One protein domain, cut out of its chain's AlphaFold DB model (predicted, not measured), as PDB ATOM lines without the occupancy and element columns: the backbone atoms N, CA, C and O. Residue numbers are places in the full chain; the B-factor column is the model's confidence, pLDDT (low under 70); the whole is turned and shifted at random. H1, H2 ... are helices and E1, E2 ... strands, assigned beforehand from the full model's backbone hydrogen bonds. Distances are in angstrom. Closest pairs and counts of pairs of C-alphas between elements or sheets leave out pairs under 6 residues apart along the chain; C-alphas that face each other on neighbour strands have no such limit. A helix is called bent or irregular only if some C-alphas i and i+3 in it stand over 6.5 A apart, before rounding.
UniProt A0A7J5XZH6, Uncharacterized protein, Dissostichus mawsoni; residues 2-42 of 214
ATOM      1  N   PRO A   2     -45.230 -41.300  28.587       51.25
ATOM      2  CA  PRO A   2     -44.372 -42.320  27.986       51.25
ATOM      3  C   PRO A   2     -43.038 -42.364  28.749       51.25
ATOM      4  O   PRO A   2     -42.404 -41.334  28.950       51.25
ATOM      5  N   VAL A   3     -42.656 -43.546  29.237       61.34
ATOM      6  CA  VAL A   3     -41.634 -43.709  30.291       61.34
ATOM      7  C   VAL A   3     -40.195 -43.762  29.749       61.34
ATOM      8  O   VAL A   3     -39.252 -43.604  30.512       61.34
ATOM      9  N   LEU A   4     -39.980 -43.939  28.440       59.44
ATOM     10  CA  LEU A   4     -38.645 -44.231  27.896       59.44
ATOM     11  C   LEU A   4     -38.387 -43.508  26.562       59.44
ATOM     12  O   LEU A   4     -38.297 -44.142  25.521       59.44
ATOM     13  N   GLY A   5     -38.255 -42.181  26.571       63.84
ATOM     14  CA  GLY A   5     -37.990 -41.414  25.342       63.84
ATOM     15  C   GLY A   5     -36.659 -41.772  24.661       63.84
ATOM     16  O   GLY A   5     -36.645 -42.195  23.511       63.84
ATOM     17  N   SER A   6     -35.535 -41.652  25.374       74.50
ATOM     18  CA  SER A   6     -34.190 -41.942  24.847       74.50
ATOM     19  C   SER A   6     -33.749 -43.417  24.916       74.50
ATOM     20  O   SER A   6     -33.063 -43.859  23.990       74.50
ATOM     21  N   PRO A   7     -34.139 -44.236  25.920       87.88
ATOM     22  CA  PRO A   7     -33.696 -45.630  25.986       87.88
ATOM     23  C   PRO A   7     -34.308 -46.496  24.884       87.88
ATOM     24  O   PRO A   7     -33.634 -47.378  24.362       87.88
ATOM     25  N   ILE A   8     -35.558 -46.219  24.486       88.88
ATOM     26  CA  ILE A   8     -36.228 -46.951  23.400       88.88
ATOM     27  C   ILE A   8     -35.457 -46.797  22.092       88.88
ATOM     28  O   ILE A   8     -35.232 -47.788  21.408       88.88
ATOM     29  N   GLN A   9     -34.997 -45.586  21.770       88.50
ATOM     30  CA  GLN A   9     -34.225 -45.338  20.549       88.50
ATOM     31  C   GLN A   9     -32.921 -46.135  20.536       88.50
ATOM     32  O   GLN A   9     -32.590 -46.753  19.531       88.50
ATOM     33  N   SER A  10     -32.213 -46.167  21.667       90.94
ATOM     34  CA  SER A  10     -30.964 -46.922  21.809       90.94
ATOM     35  C   SER A  10     -31.174 -48.437  21.685       90.94
ATOM     36  O   SER A  10     -30.415 -49.119  20.991       90.94
ATOM     37  N   VAL A  11     -32.232 -48.972  22.305       93.38
ATOM     38  CA  VAL A  11     -32.585 -50.397  22.203       93.38
ATOM     39  C   VAL A  11     -32.956 -50.758  20.766       93.38
ATOM     40  O   VAL A  11     -32.432 -51.732  20.233       93.38
ATOM     41  N   LEU A  12     -33.805 -49.955  20.121       92.94
ATOM     42  CA  LEU A  12     -34.208 -50.165  18.732       92.94
ATOM     43  C   LEU A  12     -33.001 -50.094  17.786       92.94
ATOM     44  O   LEU A  12     -32.784 -51.034  17.023       92.94
ATOM     45  N   ALA A  13     -32.153 -49.073  17.915       92.12
ATOM     46  CA  ALA A  13     -30.924 -48.950  17.131       92.12
ATOM     47  C   ALA A  13     -29.986 -50.149  17.328       92.12
ATOM     48  O   ALA A  13     -29.409 -50.649  16.368       92.12
ATOM     49  N   SER A  14     -29.886 -50.674  18.553       92.62
ATOM     50  CA  SER A  14     -29.050 -51.842  18.853       92.62
ATOM     51  C   SER A  14     -29.555 -53.147  18.224       92.62
ATOM     52  O   SER A  14     -28.758 -54.070  18.058       92.62
ATOM     53  N   ILE A  15     -30.849 -53.222  17.893       94.88
ATOM     54  CA  ILE A  15     -31.487 -54.325  17.151       94.88
ATOM     55  C   ILE A  15     -31.374 -54.101  15.625       94.88
ATOM     56  O   ILE A  15     -31.624 -55.015  14.846       94.88
ATOM     57  N   GLY A  16     -30.967 -52.904  15.191       94.12
ATOM     58  CA  GLY A  16     -30.875 -52.506  13.782       94.12
ATOM     59  C   GLY A  16     -32.054 -51.665  13.292       94.12
ATOM     60  O   GLY A  16     -32.169 -51.414  12.098       94.12
ATOM     61  N   TYR A  17     -32.946 -51.219  14.183       93.00
ATOM     62  CA  TYR A  17     -34.043 -50.319  13.832       93.00
ATOM     63  C   TYR A  17     -33.594 -48.859  13.874       93.00
ATOM     64  O   TYR A  17     -33.235 -48.337  14.930       93.00
ATOM     65  N   LEU A  18     -33.685 -48.176  12.738       90.69
ATOM     66  CA  LEU A  18     -33.334 -46.766  12.595       90.69
ATOM     67  C   LEU A  18     -34.592 -45.918  12.362       90.69
ATOM     68  O   LEU A  18     -35.528 -46.387  11.704       90.69
ATOM     69  N   PRO A  19     -34.640 -44.681  12.888       87.25
ATOM     70  CA  PRO A  19     -35.742 -43.772  12.615       87.25
ATOM     71  C   PRO A  19     -35.765 -43.426  11.123       87.25
ATOM     72  O   PRO A  19     -34.750 -43.046  10.537       87.25
ATOM     73  N   HIS A  20     -36.930 -43.563  10.501       81.44
ATOM     74  CA  HIS A  20     -37.127 -43.245   9.097       81.44
ATOM     75  C   HIS A  20     -37.247 -41.725   8.931       81.44
ATOM     76  O   HIS A  20     -38.135 -41.097   9.503       81.44
ATOM     77  N   THR A  21     -36.328 -41.119   8.178       68.00
ATOM     78  CA  THR A  21     -36.220 -39.656   8.034       68.00
ATOM     79  C   THR A  21     -37.114 -39.067   6.939       68.00
ATOM     80  O   THR A  21     -37.270 -37.850   6.885       68.00
ATOM     81  N   ASP A  22     -37.729 -39.894   6.088       56.69
ATOM     82  CA  ASP A  22     -38.555 -39.430   4.955       56.69
ATOM     83  C   ASP A  22     -39.908 -38.830   5.374       56.69
ATOM     84  O   ASP A  22     -40.583 -38.159   4.595       56.69
ATOM     85  N   THR A  23     -40.305 -38.997   6.634       54.28
ATOM     86  CA  THR A  23     -41.551 -38.452   7.192       54.28
ATOM     87  C   THR A  23     -41.423 -37.021   7.724       54.28
ATOM     88  O   THR A  23     -42.388 -36.486   8.276       54.28
ATOM     89  N   ALA A  24     -40.293 -36.340   7.498       53.25
ATOM     90  CA  ALA A  24     -40.110 -34.932   7.872       53.25
ATOM     91  C   ALA A  24     -41.121 -33.974   7.200       53.25
ATOM     92  O   ALA A  24     -41.412 -32.911   7.744       53.25
ATOM     93  N   LEU A  25     -41.720 -34.362   6.066       52.56
ATOM     94  CA  LEU A  25     -42.787 -33.601   5.395       52.56
ATOM     95  C   LEU A  25     -44.205 -33.916   5.912       52.56
ATOM     96  O   LEU A  25     -45.140 -33.179   5.605       52.56
ATOM     97  N   SER A  26     -44.381 -34.965   6.724       51.00
ATOM     98  CA  SER A  26     -45.682 -35.385   7.275       51.00
ATOM     99  C   SER A  26     -45.914 -34.934   8.727       51.00
ATOM    100  O   SER A  26     -47.024 -35.088   9.238       51.00
ATOM    101  N   CYS A  27     -44.919 -34.353   9.410       49.91
ATOM    102  CA  CYS A  27     -45.033 -33.965  10.827       49.91
ATOM    103  C   CYS A  27     -45.741 -32.621  11.097       49.91
ATOM    104  O   CYS A  27     -45.563 -32.027  12.158       49.91
ATOM    105  N   LEU A  28     -46.605 -32.162  10.187       50.34
ATOM    106  CA  LEU A  28     -47.516 -31.035  10.440       50.34
ATOM    107  C   LEU A  28     -48.796 -31.437  11.200       50.34
ATOM    108  O   LEU A  28     -49.618 -30.576  11.508       50.34
ATOM    109  N   THR A  29     -48.967 -32.714  11.551       46.66
ATOM    110  CA  THR A  29     -50.128 -33.204  12.307       46.66
ATOM    111  C   THR A  29     -49.736 -33.832  13.642       46.66
ATOM    112  O   THR A  29     -48.786 -34.609  13.744       46.66
ATOM    113  N   VAL A  30     -50.497 -33.485  14.682       48.75
ATOM    114  CA  VAL A  30     -50.364 -33.989  16.055       48.75
ATOM    115  C   VAL A  30     -50.441 -35.519  16.055       48.75
ATOM    116  O   VAL A  30     -51.441 -36.081  15.620       48.75
ATOM    117  N   GLY A  31     -49.391 -36.183  16.551       52.81
ATOM    118  CA  GLY A  31     -49.309 -37.649  16.617       52.81
ATOM    119  C   GLY A  31     -48.273 -38.297  15.691       52.81
ATOM    120  O   GLY A  31     -48.463 -39.445  15.305       52.81
ATOM    121  N   CYS A  32     -47.189 -37.597  15.336       54.72
ATOM    122  CA  CYS A  32     -46.084 -38.172  14.560       54.72
ATOM    123  C   CYS A  32     -45.401 -39.303  15.361       54.72
ATOM    124  O   CYS A  32     -44.518 -39.060  16.188       54.72
ATOM    125  N   PHE A  33     -45.825 -40.549  15.144       56.44
ATOM    126  CA  PHE A  33     -45.042 -41.714  15.532       56.44
ATOM    127  C   PHE A  33     -43.834 -41.759  14.603       56.44
ATOM    128  O   PHE A  33     -43.982 -41.876  13.391       56.44
ATOM    129  N   SER A  34     -42.635 -41.620  15.166       70.38
ATOM    130  CA  SER A  34     -41.407 -41.869  14.417       70.38
ATOM    131  C   SER A  34     -41.445 -43.324  13.954       70.38
ATOM    132  O   SER A  34     -41.434 -44.240  14.777       70.38
ATOM    133  N   GLU A  35     -41.587 -43.535  12.649       84.00
ATOM    134  CA  GLU A  35     -41.533 -44.866  12.058       84.00
ATOM    135  C   GLU A  35     -40.097 -45.380  12.156       84.00
ATOM    136  O   GLU A  35     -39.158 -44.680  11.783       84.00
ATOM    137  N   TYR A  36     -39.920 -46.601  12.651       89.12
ATOM    138  CA  TYR A  36     -38.622 -47.267  12.667       89.12
ATOM    139  C   TYR A  36     -38.591 -48.322  11.574       89.12
ATOM    140  O   TYR A  36     -39.530 -49.109  11.442       89.12
ATOM    141  N   ARG A  37     -37.498 -48.368  10.815       92.31
ATOM    142  CA  ARG A  37     -37.264 -49.407   9.809       92.31
ATOM    143  C   ARG A  37     -36.032 -50.213  10.168       92.31
ATOM    144  O   ARG A  37     -35.075 -49.674  10.714       92.31
ATOM    145  N   LEU A  38     -36.088 -51.506   9.873       94.00
ATOM    146  CA  LEU A  38     -34.945 -52.392  10.020       94.00
ATOM    147  C   LEU A  38     -33.912 -52.043   8.941       94.00
ATOM    148  O   LEU A  38     -34.279 -51.938   7.769       94.00
ATOM    149  N   SER A  39     -32.659 -51.831   9.334       92.19
ATOM    150  CA  SER A  39     -31.558 -51.621   8.391       92.19
ATOM    151  C   SER A  39     -31.136 -52.946   7.750       92.19
ATOM    152  O   SER A  39     -31.366 -54.025   8.301       92.19
ATOM    153  N   GLU A  40     -30.541 -52.869   6.561       93.56
ATOM    154  CA  GLU A  40     -30.065 -54.043   5.817       93.56
ATOM    155  C   GLU A  40     -28.889 -54.734   6.529       93.56
ATOM    156  O   GLU A  40     -28.670 -55.932   6.377       93.56
ATOM    157  N   GLU A  41     -28.178 -53.987   7.372       93.19
ATOM    158  CA  GLU A  41     -27.031 -54.413   8.171       93.19
ATOM    159  C   GLU A  41     -27.425 -54.971   9.551       93.19
ATOM    160  O   GLU A  41     -26.563 -55.157  10.414       93.19
ATOM    161  N   ALA A  42     -28.716 -55.211   9.800       94.56
ATOM    162  CA  ALA A  42     -29.186 -55.709  11.087       94.56
ATOM    163  C   ALA A  42     -28.589 -57.088  11.423       94.56
ATOM    164  O   ALA A  42     -28.717 -58.049  10.665       94.56
TER     165      ALA A  42
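AT A GLANCE: This is residues 2 to 42 of the 214 residues of an uncharacterized protein of Dissostichus mawsoni (UniProt A0A7J5XZH6). Two very short strands, E1 and E2, pair side by side at the meeting point of two arms: the helix H1 runs off as one arm, and a wide open loop that holds the small helix H2 makes the other and folds back into E2. The outline is flat, and the ends of both arms stick out: residues 2 to 8, of which 5 to 8 belong to H1, and residues 25 to 31. The printed part has 41 residues, with two named helices and two named strands in the order H1, E1, H2, E2; the sheet, in the order E1 - E2, is antiparallel, and the class is mixed, helices and strands. The whole is loose, with a radius of gyration of the C-alphas of 11.4 A, and spans 30 by 27 by 9 A.

IN THESE COORDINATES: Find C-alpha 5 at (-37.990, -41.414, 25.342); from there H1, residues 5 to 15, runs 16.6 A to C-alpha 15 at (-31.487, -54.325, 17.151). H1 is neither bent nor irregular, but only just: C-alphas 5 and 8 are 6.1 A apart. Past Gly 16 comes E1, residues 17 to 19, 6.9 A long. After His 20 look for H2, residues 21 to 25, 9.3 A long and irregular, with C-alphas 22 and 25 standing 7.2 A apart. E2, residues 36 to 38, is 6.8 A long and ends at C-alpha 38, at (-34.945, -52.392, 10.020).

HOW THE PARTS SIT: Begin at the sheet, where E1 and E2 are antiparallel neighbours with 141 degrees between their directions. C-alphas 17 and 38 face each other at 4.4 A. N 18 and O 37 are within hydrogen-bond range at 2.9 A, and so are N 37 and O 18, at 2.9 A. Go back to H1: its closest C-alpha to E1 is that of Leu 12, 7.1 A from the C-alpha of Leu 18. H1 and E2 are near each other, with 8 pairs of C-alphas within 10 A. H1 and H2 are apart. In H1, 6 of 7 O i to N i+4 pairs are within hydrogen-bond range; in H2 it is 0 of 1, beside 1 of 2 O i to N i+3 pairs.

THE WHOLE: The two C-alphas farthest apart are those of Val 30 and Glu 41, at 32.0 A. The printed part has no cut. The links from H1 to E1 and from E1 to H2 are tight, the link of 10 residues from H2 to E2 is short, and no link is long. The mean pLDDT of the printed part is 75.1; look at residues 2 to 5 and 21 to 33 for values under 70.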